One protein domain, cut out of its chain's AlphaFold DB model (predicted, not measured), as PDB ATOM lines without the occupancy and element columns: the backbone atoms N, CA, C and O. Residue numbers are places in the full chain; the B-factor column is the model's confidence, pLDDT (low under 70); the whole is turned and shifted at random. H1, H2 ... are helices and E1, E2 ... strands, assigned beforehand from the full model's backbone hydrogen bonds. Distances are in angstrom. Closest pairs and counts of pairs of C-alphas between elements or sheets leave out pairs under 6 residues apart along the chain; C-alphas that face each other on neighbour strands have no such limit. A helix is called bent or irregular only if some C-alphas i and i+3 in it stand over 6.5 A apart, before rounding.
ATOM      1  N   LEU A   3      26.081 -22.529   1.422       95.88
ATOM      2  CA  LEU A   3      24.656 -22.211   1.547       95.88
ATOM      3  C   LEU A   3      24.499 -20.987   2.446       95.88
ATOM      4  O   LEU A   3      25.296 -20.798   3.356       95.88
ATOM      5  N   GLU A   4      23.473 -20.179   2.218       94.50
ATOM      6  CA  GLU A   4      23.086 -19.086   3.114       94.50
ATOM      7  C   GLU A   4      21.570 -18.870   3.032       94.50
ATOM      8  O   GLU A   4      20.928 -19.343   2.087       94.50
ATOM      9  N   ALA A   5      21.003 -18.182   4.022       93.75
ATOM     10  CA  ALA A   5      19.591 -17.827   4.043       93.75
ATOM     11  C   ALA A   5      19.389 -16.346   4.412       93.75
ATOM     12  O   ALA A   5      19.684 -15.932   5.533       93.75
ATOM     13  N   CYS A   6      18.805 -15.571   3.492       89.50
ATOM     14  CA  CYS A   6      18.384 -14.191   3.754       89.50
ATOM     15  C   CYS A   6      17.082 -14.132   4.555       89.50
ATOM     16  O   CYS A   6      17.061 -13.690   5.697       89.50
ATOM     17  N   ASP A   7      15.997 -14.634   3.961       89.62
ATOM     18  CA  ASP A   7      14.627 -14.347   4.411       89.62
ATOM     19  C   ASP A   7      13.935 -15.554   5.065       89.62
ATOM     20  O   ASP A   7      12.727 -15.545   5.312       89.62
ATOM     21  N   LEU A   8      14.681 -16.629   5.330       94.50
ATOM     22  CA  LEU A   8      14.143 -17.830   5.966       94.50
ATOM     23  C   LEU A   8      14.431 -17.804   7.466       94.50
ATOM     24  O   LEU A   8      15.586 -17.751   7.874       94.50
ATOM     25  N   ASN A   9      13.387 -17.935   8.284       95.31
ATOM     26  CA  ASN A   9      13.558 -18.218   9.708       95.31
ATOM     27  C   ASN A   9      14.118 -19.633   9.940       95.31
ATOM     28  O   ASN A   9      14.107 -20.470   9.035       95.31
ATOM     29  N   VAL A  10      14.558 -19.926  11.163       95.75
ATOM     30  CA  VAL A  10      15.227 -21.191  11.516       95.75
ATOM     31  C   VAL A  10      14.419 -22.452  11.158       95.75
ATOM     32  O   VAL A  10      14.966 -23.422  10.629       95.75
ATOM     33  N   LEU A  11      13.092 -22.426  11.323       96.81
ATOM     34  CA  LEU A  11      12.211 -23.542  10.953       96.81
ATOM     35  C   LEU A  11      12.135 -23.734   9.431       96.81
ATOM     36  O   LEU A  11      12.075 -24.856   8.924       96.81
ATOM     37  N   ALA A  12      12.120 -22.633   8.677       96.81
ATOM     38  CA  ALA A  12      12.147 -22.665   7.222       96.81
ATOM     39  C   ALA A  12      13.520 -23.090   6.679       96.81
ATOM     40  O   ALA A  12      13.560 -23.843   5.706       96.81
ATOM     41  N   GLN A  13      14.613 -22.680   7.329       96.69
ATOM     42  CA  GLN A  13      15.969 -23.142   7.025       96.69
ATOM     43  C   GLN A  13      16.090 -24.658   7.234       96.69
ATOM     44  O   GLN A  13      16.489 -25.360   6.306       96.69
ATOM     45  N   SER A  14      15.642 -25.184   8.383       97.56
ATOM     46  CA  SER A  14      15.615 -26.632   8.657       97.56
ATOM     47  C   SER A  14      14.839 -27.403   7.585       97.56
ATOM     48  O   SER A  14      15.361 -28.335   6.971       97.56
ATOM     49  N   ARG A  15      13.625 -26.946   7.245       97.88
ATOM     50  CA  ARG A  15      12.831 -27.553   6.165       97.88
ATOM     51  C   ARG A  15      13.546 -27.509   4.810       97.88
ATOM     52  O   ARG A  15      13.470 -28.482   4.060       97.88
ATOM     53  N   GLY A  16      14.217 -26.408   4.479       97.50
ATOM     54  CA  GLY A  16      14.983 -26.278   3.237       97.50
ATOM     55  C   GLY A  16      16.155 -27.261   3.171       97.50
ATOM     56  O   GLY A  16      16.326 -27.955   2.166       97.50
ATOM     57  N   LEU A  17      16.912 -27.388   4.263       97.75
ATOM     58  CA  LEU A  17      18.001 -28.361   4.387       97.75
ATOM     59  C   LEU A  17      17.488 -29.796   4.244       97.75
ATOM     60  O   LEU A  17      18.073 -30.582   3.493       97.75
ATOM     61  N   TRP A  18      16.364 -30.115   4.889       98.12
ATOM     62  CA  TRP A  18      15.704 -31.408   4.751       98.12
ATOM     63  C   TRP A  18      15.354 -31.702   3.288       98.12
ATOM     64  O   TRP A  18      15.712 -32.759   2.769       98.12
ATOM     65  N   GLN A  19      14.718 -30.757   2.586       98.38
ATOM     66  CA  GLN A  19      14.338 -30.918   1.177       98.38
ATOM     67  C   GLN A  19      15.550 -31.158   0.267       98.38
ATOM     68  O   GLN A  19      15.528 -32.087  -0.544       98.38
ATOM     69  N   LEU A  20      16.623 -30.372   0.419       97.75
ATOM     70  CA  LEU A  20      17.867 -30.548  -0.345       97.75
ATOM     71  C   LEU A  20      18.483 -31.929  -0.105       97.75
ATOM     72  O   LEU A  20      18.907 -32.608  -1.048       97.75
ATOM     73  N   LYS A  21      18.486 -32.374   1.153       97.19
ATOM     74  CA  LYS A  21      18.969 -33.699   1.529       97.19
ATOM     75  C   LYS A  21      18.131 -34.816   0.909       97.19
ATOM     76  O   LYS A  21      18.712 -35.715   0.304       97.19
ATOM     77  N   GLN A  22      16.799 -34.744   0.986       97.50
ATOM     78  CA  GLN A  22      15.907 -35.738   0.368       97.50
ATOM     79  C   GLN A  22      16.044 -35.774  -1.157       97.50
ATOM     80  O   GLN A  22      15.971 -36.837  -1.768       97.50
ATOM     81  N   ALA A  23      16.317 -34.627  -1.779       98.06
ATOM     82  CA  ALA A  23      16.606 -34.533  -3.205       98.06
ATOM     83  C   ALA A  23      18.021 -35.031  -3.583       98.06
ATOM     84  O   ALA A  23      18.393 -34.997  -4.755       98.06
ATOM     85  N   GLY A  24      18.824 -35.503  -2.621       97.00
ATOM     86  CA  GLY A  24      20.123 -36.130  -2.869       97.00
ATOM     87  C   GLY A  24      21.280 -35.158  -3.115       97.00
ATOM     88  O   GLY A  24      22.363 -35.603  -3.504       97.00
ATOM     89  N   TRP A  25      21.104 -33.856  -2.857       97.19
ATOM     90  CA  TRP A  25      22.124 -32.828  -3.126       97.19
ATOM     91  C   TRP A  25      23.432 -33.080  -2.367       97.19
ATOM     92  O   TRP A  25      24.521 -32.766  -2.851       97.19
ATOM     93  N   PHE A  26      23.346 -33.695  -1.187       97.19
ATOM     94  CA  PHE A  26      24.493 -33.903  -0.307       97.19
ATOM     95  C   PHE A  26      25.164 -35.277  -0.440       97.19
ATOM     96  O   PHE A  26      26.127 -35.540   0.275       97.19
ATOM     97  N   LYS A  27      24.735 -36.133  -1.384       94.75
ATOM     98  CA  LYS A  27      25.196 -37.533  -1.506       94.75
ATOM     99  C   LYS A  27      26.723 -37.710  -1.536       94.75
ATOM    100  O   LYS A  27      27.233 -38.690  -1.005       94.75
ATOM    101  N   TYR A  28      27.445 -36.787  -2.170       95.25
ATOM    102  CA  TYR A  28      28.911 -36.821  -2.281       95.25
ATOM    103  C   TYR A  28      29.575 -35.591  -1.657       95.25
ATOM    104  O   TYR A  28      30.694 -35.225  -2.024       95.25
ATOM    105  N   CYS A  29      28.871 -34.921  -0.744       95.44
ATOM    106  CA  CYS A  29      29.376 -33.730  -0.086       95.44
ATOM    107  C   CYS A  29      30.651 -34.054   0.709       95.44
ATOM    108  O   CYS A  29      30.703 -35.034   1.446       95.44
ATOM    109  N   LYS A  30      31.688 -33.225   0.552       95.19
ATOM    110  CA  LYS A  30      32.931 -33.310   1.339       95.19
ATOM    111  C   LYS A  30      32.957 -32.357   2.530       95.19
ATOM    112  O   LYS A  30      33.805 -32.502   3.397       95.19
ATOM    113  N   GLY A  31      32.032 -31.409   2.565       95.38
ATOM    114  CA  GLY A  31      31.917 -30.405   3.608       95.38
ATOM    115  C   GLY A  31      30.885 -29.350   3.235       95.38
ATOM    116  O   GLY A  31      30.603 -29.123   2.047       95.38
ATOM    117  N   ILE A  32      30.301 -28.729   4.249       96.56
ATOM    118  CA  ILE A  32      29.286 -27.691   4.111       96.56
ATOM    119  C   ILE A  32      29.786 -26.429   4.802       96.56
ATOM    120  O   ILE A  32      30.189 -26.465   5.959       96.56
ATOM    121  N   LEU A  33      29.740 -25.323   4.072       95.56
ATOM    122  CA  LEU A  33      29.918 -23.980   4.600       95.56
ATOM    123  C   LEU A  33      28.544 -23.325   4.645       95.56
ATOM    124  O   LEU A  33      27.817 -23.351   3.649       95.56
ATOM    125  N   TYR A  34      28.187 -22.750   5.780       95.75
ATOM    126  CA  TYR A  34      26.926 -22.061   5.982       95.75
ATOM    127  C   TYR A  34      27.211 -20.601   6.335       95.75
ATOM    128  O   TYR A  34      27.852 -20.299   7.343       95.75
ATOM    129  N   GLY A  35      26.792 -19.697   5.456       94.25
ATOM    130  CA  GLY A  35      26.943 -18.259   5.642       94.25
ATOM    131  C   GLY A  35      26.088 -17.767   6.802       94.25
ATOM    132  O   GLY A  35      25.133 -18.434   7.203       94.25
ATOM    133  N   ARG A  36      26.424 -16.597   7.342       91.88
ATOM    134  CA  ARG A  36      25.646 -15.943   8.402       91.88
ATOM    135  C   ARG A  36      24.252 -15.554   7.877       91.88
ATOM    136  O   ARG A  36      24.172 -14.671   7.018       91.88
ATOM    137  N   PRO A  37      23.154 -16.168   8.363       89.94
ATOM    138  CA  PRO A  37      21.819 -15.789   7.924       89.94
ATOM    139  C   PRO A  37      21.383 -14.474   8.578       89.94
ATOM    140  O   PRO A  37      21.767 -14.174   9.709       89.94
ATOM    141  N   VAL A  38      20.556 -13.694   7.876       88.00
ATOM    142  CA  VAL A  38      20.007 -12.433   8.419       88.00
ATOM    143  C   VAL A  38      18.989 -12.740   9.518       88.00
ATOM    144  O   VAL A  38      19.005 -12.122  10.579       88.00
ATOM    145  N   LEU A  39      18.112 -13.716   9.270       88.00
ATOM    146  CA  LEU A  39      17.082 -14.157  10.205       88.00
ATOM    147  C   LEU A  39      17.543 -15.412  10.950       88.00
ATOM    148  O   LEU A  39      17.284 -16.535  10.515       88.00
ATOM    149  N   ASN A  40      18.227 -15.207  12.077       86.38
ATOM    150  CA  ASN A  40      18.809 -16.279  12.891       86.38
ATOM    151  C   ASN A  40      18.242 -16.379  14.315       86.38
ATOM    152  O   ASN A  40      18.887 -16.926  15.202       86.38
ATOM    153  N   GLU A  41      17.079 -15.784  14.560       92.50
ATOM    154  CA  GLU A  41      16.457 -15.843  15.880       92.50
ATOM    155  C   GLU A  41      15.931 -17.254  16.160       92.50
ATOM    156  O   GLU A  41      15.282 -17.870  15.304       92.50
ATOM    157  N   ASP A  42      16.197 -17.739  17.372       95.38
ATOM    158  CA  ASP A  42      15.661 -19.004  17.859       95.38
ATOM    159  C   ASP A  42      14.132 -18.929  17.925       95.38
ATOM    160  O   ASP A  42      13.542 -17.940  18.374       95.38
ATOM    161  N   ILE A  43      13.466 -19.997  17.492       96.38
ATOM    162  CA  ILE A  43      12.003 -20.097  17.520       96.38
ATOM    163  C   ILE A  43      11.630 -21.349  18.294       96.38
ATOM    164  O   ILE A  43      11.978 -22.442  17.871       96.38
ATOM    165  N   LEU A  44      10.865 -21.202  19.381       94.56
ATOM    166  CA  LEU A  44      10.436 -22.329  20.225       94.56
ATOM    167  C   LEU A  44      11.624 -23.168  20.734       94.56
ATOM    168  O   LEU A  44      11.595 -24.392  20.643       94.56
ATOM    169  N   ASP A  45      12.673 -22.495  21.220       95.00
ATOM    170  CA  ASP A  45      13.924 -23.118  21.679       95.00
ATOM    171  C   ASP A  45      14.626 -23.968  20.600       95.00
ATOM    172  O   ASP A  45      15.366 -24.898  20.912       95.00
ATOM    173  N   TYR A  46      14.383 -23.660  19.320       96.56
ATOM    174  CA  TYR A  46      15.026 -24.296  18.175       96.56
ATOM    175  C   TYR A  46      15.976 -23.313  17.496       96.56
ATOM    176  O   TYR A  46      15.535 -22.305  16.933       96.56
ATOM    177  N   SER A  47      17.268 -23.624  17.548       96.69
ATOM    178  CA  SER A  47      18.349 -22.786  17.029       96.69
ATOM    179  C   SER A  47      18.805 -23.201  15.630       96.69
ATOM    180  O   SER A  47      18.476 -24.278  15.121       96.69
ATOM    181  N   LEU A  48      19.614 -22.358  14.978       95.62
ATOM    182  CA  LEU A  48      20.285 -22.743  13.729       95.62
ATOM    183  C   LEU A  48      21.195 -23.955  13.921       95.62
ATOM    184  O   LEU A  48      21.303 -24.788  13.024       95.62
ATOM    185  N   GLU A  49      21.836 -24.074  15.082       96.31
ATOM    186  CA  GLU A  49      22.675 -25.229  15.382       96.31
ATOM    187  C   GLU A  49      21.844 -26.519  15.395       96.31
ATOM    188  O   GLU A  49      22.281 -27.524  14.832       96.31
ATOM    189  N   ASP A  50      20.623 -26.477  15.937       97.25
ATOM    190  CA  ASP A  50      19.686 -27.605  15.899       97.25
ATOM    191  C   ASP A  50      19.267 -27.929  14.463       97.25
ATOM    192  O   ASP A  50      19.359 -29.084  14.041       97.25
ATOM    193  N   ALA A  51      18.914 -26.907  13.672       97.12
ATOM    194  CA  ALA A  51      18.566 -27.061  12.258       97.12
ATOM    195  C   ALA A  51      19.683 -27.730  11.444       97.12
ATOM    196  O   ALA A  51      19.422 -28.626  10.634       97.12
ATOM    197  N   LEU A  52      20.931 -27.311  11.655       97.06
ATOM    198  CA  LEU A  52      22.093 -27.879  10.979       97.06
ATOM    199  C   LEU A  52      22.375 -29.303  11.464       97.06
ATOM    200  O   LEU A  52      22.570 -30.192  10.636       97.06
ATOM    201  N   LYS A  53      22.366 -29.550  12.779       96.31
ATOM    202  CA  LYS A  53      22.618 -30.882  13.349       96.31
ATOM    203  C   LYS A  53      21.583 -31.899  12.887       96.31
ATOM    204  O   LYS A  53      21.963 -32.951  12.379       96.31
ATOM    205  N   GLU A  54      20.299 -31.581  13.015       96.56
ATOM    206  CA  GLU A  54      19.196 -32.477  12.648       96.56
ATOM    207  C   GLU A  54      19.276 -32.899  11.176       96.56
ATOM    208  O   GLU A  54      19.072 -34.066  10.832       96.56
ATOM    209  N   ASN A  55      19.622 -31.958  10.295       97.56
ATOM    210  CA  ASN A  55      19.606 -32.209   8.862       97.56
ATOM    211  C   ASN A  55      20.933 -32.723   8.303       97.56
ATOM    212  O   ASN A  55      20.907 -33.427   7.295       97.56
ATOM    213  N   LEU A  56      22.077 -32.386   8.902       97.06
ATOM    214  CA  LEU A  56      23.391 -32.575   8.274       97.06
ATOM    215  C   LEU A  56      24.344 -33.492   9.056       97.06
ATOM    216  O   LEU A  56      25.338 -33.929   8.476       97.06
ATOM    217  N   ALA A  57      24.082 -33.806  10.331       94.50
ATOM    218  CA  ALA A  57      25.031 -34.564  11.161       94.50
ATOM    219  C   ALA A  57      25.316 -35.985  10.638       94.50
ATOM    220  O   ALA A  57      26.431 -36.488  10.765       94.50
ATOM    221  N   ASP A  58      24.338 -36.627  10.003       95.25
ATOM    222  CA  ASP A  58      24.463 -37.971   9.427       95.25
ATOM    223  C   ASP A  58      25.214 -38.009   8.082       95.25
ATOM    224  O   ASP A  58      25.528 -39.090   7.579       95.25
ATOM    225  N   LEU A  59      25.550 -36.850   7.503       95.31
ATOM    226  CA  LEU A  59      26.336 -36.767   6.269       95.31
ATOM    227  C   LEU A  59      27.813 -37.133   6.482       95.31
ATOM    228  O   LEU A  59      28.533 -37.323   5.503       95.31
ATOM    229  N   ASN A  60      28.266 -37.249   7.738       90.75
ATOM    230  CA  ASN A  60      29.651 -37.573   8.107       90.75
ATOM    231  C   ASN A  60      30.693 -36.664   7.419       90.75
ATOM    232  O   ASN A  60      31.792 -37.101   7.078       90.75
ATOM    233  N   CYS A  61      30.344 -35.394   7.200       94.06
ATOM    234  CA  CYS A  61      31.231 -34.375   6.645       94.06
ATOM    235  C   CYS A  61      31.247 -33.129   7.544       94.06
ATOM    236  O   CYS A  61      30.243 -32.855   8.205       94.06
ATOM    237  N   PRO A  62      32.342 -32.348   7.562       94.56
ATOM    238  CA  PRO A  62      32.414 -31.128   8.357       94.56
ATOM    239  C   PRO A  62      31.358 -30.109   7.918       94.56
ATOM    240  O   PRO A  62      31.161 -29.877   6.721       94.56
ATOM    241  N   VAL A  63      30.707 -29.487   8.899       95.62
ATOM    242  CA  VAL A  63      29.788 -28.360   8.715       95.62
ATOM    243  C   VAL A  63      30.345 -27.180   9.496       95.62
ATOM    244  O   VAL A  63      30.571 -27.287  10.699       95.62
ATOM    245  N   ILE A  64      30.584 -26.070   8.806       93.88
ATOM    246  CA  ILE A  64      31.077 -24.823   9.391       93.88
ATOM    247  C   ILE A  64      30.017 -23.769   9.112       93.88
ATOM    248  O   ILE A  64      29.595 -23.626   7.967       93.88
ATOM    249  N   TYR A  65      29.558 -23.075  10.145       93.69
ATOM    250  CA  TYR A  65      28.521 -22.051  10.052       93.69
ATOM    251  C   TYR A  65      29.039 -20.704  10.557       93.69
ATOM    252  O   TYR A  65      30.164 -20.631  11.047       93.69
ATOM    253  N   ASP A  66      28.242 -19.647  10.385       92.06
ATOM    254  CA  ASP A  66      28.660 -18.258  10.640       92.06
ATOM    255  C   ASP A  66      29.862 -17.825   9.778       92.06
ATOM    256  O   ASP A  66      30.719 -17.041  10.177       92.06
ATOM    257  N   CYS A  67      29.942 -18.362   8.557       92.88
ATOM    258  CA  CYS A  67      30.965 -17.961   7.603       92.88
ATOM    259  C   CYS A  67      30.682 -16.555   7.052       92.88
ATOM    260  O   CYS A  67      29.528 -16.191   6.814       92.88
ATOM    261  N   ASP A  68      31.748 -15.809   6.755       92.06
ATOM    262  CA  ASP A  68      31.697 -14.438   6.232       92.06
ATOM    263  C   ASP A  68      31.305 -14.386   4.745       92.06
ATOM    264  O   ASP A  68      32.059 -13.911   3.905       92.06
ATOM    265  N   PHE A  69      30.138 -14.925   4.393       93.12
ATOM    266  CA  PHE A  69      29.480 -14.765   3.097       93.12
ATOM    267  C   PHE A  69      27.957 -14.763   3.255       93.12
ATOM    268  O   PHE A  69      27.418 -15.248   4.247       93.12
ATOM    269  N   GLY A  70      27.266 -14.267   2.231       91.19
ATOM    270  CA  GLY A  70      25.810 -14.143   2.203       91.19
ATOM    271  C   GLY A  70      25.369 -12.685   2.214       91.19
ATOM    272  O   GLY A  70      26.057 -11.822   1.661       91.19
ATOM    273  N   HIS A  71      24.211 -12.426   2.817       91.50
ATOM    274  CA  HIS A  71      23.540 -11.123   2.773       91.50
ATOM    275  C   HIS A  71      24.071 -10.094   3.787       91.50
ATOM    276  O   HIS A  71      23.807  -8.902   3.637       91.50
ATOM    277  N   VAL A  72      24.830 -10.525   4.802       90.69
ATOM    278  CA  VAL A  72      25.369  -9.658   5.867       90.69
ATOM    279  C   VAL A  72      26.884  -9.487   5.696       90.69
ATOM    280  O   VAL A  72      27.567 -10.473   5.424       90.69
ATOM    281  N   PRO A  73      27.448  -8.275   5.864       89.94
ATOM    282  CA  PRO A  73      28.896  -8.086   5.867       89.94
ATOM    283  C   PRO A  73      29.568  -8.653   7.140       89.94
ATOM    284  O   PRO A  73      28.927  -8.729   8.191       89.94
ATOM    285  N   PRO A  74      30.879  -8.959   7.097       90.12
ATOM    286  CA  PRO A  74      31.725  -9.019   5.902       90.12
ATOM    287  C   PRO A  74      31.363 -10.211   4.999       90.12
ATOM    288  O   PRO A  74      30.862 -11.225   5.471       90.12
ATOM    289  N   SER A  75      31.600 -10.062   3.691       90.75
ATOM    290  CA  SER A  75      31.279 -11.077   2.680       90.75
ATOM    291  C   SER A  75      32.455 -11.247   1.716       90.75
ATOM    292  O   SER A  75      32.760 -10.337   0.941       90.75
ATOM    293  N   TRP A  76      33.163 -12.374   1.788       89.12
ATOM    294  CA  TRP A  76      34.208 -12.739   0.824       89.12
ATOM    295  C   TRP A  76      33.616 -13.399  -0.440       89.12
ATOM    296  O   TRP A  76      32.574 -14.056  -0.381       89.12
TER     297      TRP A  76
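Overview. This is residues 3 to 76 of the 100 residues of the protein "LD-carboxypeptidase" of Erysipelotrichia bacterium (UniProt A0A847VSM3). Two helices, H1 and H2, lie side by side and run the same way, and a small sheet of two strands, E1 and E2, stands across from them, its strands running back against the helices. H2 comes near this sheet, mainly at E2, while the long link of residues 36 to 47 leads from E1 to H2. The printed part has 74 residues, in the order H1, E1, H2, E2, with the sheet order E1, E2, all parallel. The class is mixed, helices and strands, though under half of the residues, 34, are in named elements. The whole is compact, with a radius of gyration of the C-alphas of 11.9 A and spans of 32 by 30 by 17 A.

Along the chain. H1 holds residues 10 to 22, from C-alpha 10 at (15.227, -21.191, 11.516), and is 18.3 A long. E1 holds residues 32 to 35. H2 holds residues 48 to 59 and is 17.0 A long; it is irregular, with C-alphas 55 and 58 7.6 A apart. E2, residues 63 to 67, is 10.5 A long and ends at C-alpha 67 at (30.965, -17.961, 7.603).

Arrangement. H1 and H2 touch, closest at the C-alphas of Ser 14 and Ala 51, 4.7 A apart. They run the same way at a shallow tilt of 13 degrees. E1 and E2 are parallel, their directions 18 degrees apart; N 34 and O 64 are within hydrogen-bond range at 2.7 A, and N 64 and O 32 at 2.9 A. E1, H2 and E2 form a strand-helix-strand unit, two parallel neighbour strands with a helix between them along the chain, with a right-handed crossover. The closest C-alphas of H2 and E2, those of Leu 56 and Val 63, are 7.7 A apart. H1 and E2 are apart. Every O i to N i+4 pair is within hydrogen-bond range in H1, and 6 of 8 in H2.

Size, cuts and confidence. The C-alphas of Tyr 28 and Leu 44, the two farthest apart, are 32.5 A from each other. The printed part has no cut. The link from E1 to H2 is long, the one from H1 to E1 short, and the one from H2 to E2 tight. The mean pLDDT of the printed part is 94.6, and no printed residue is under 70.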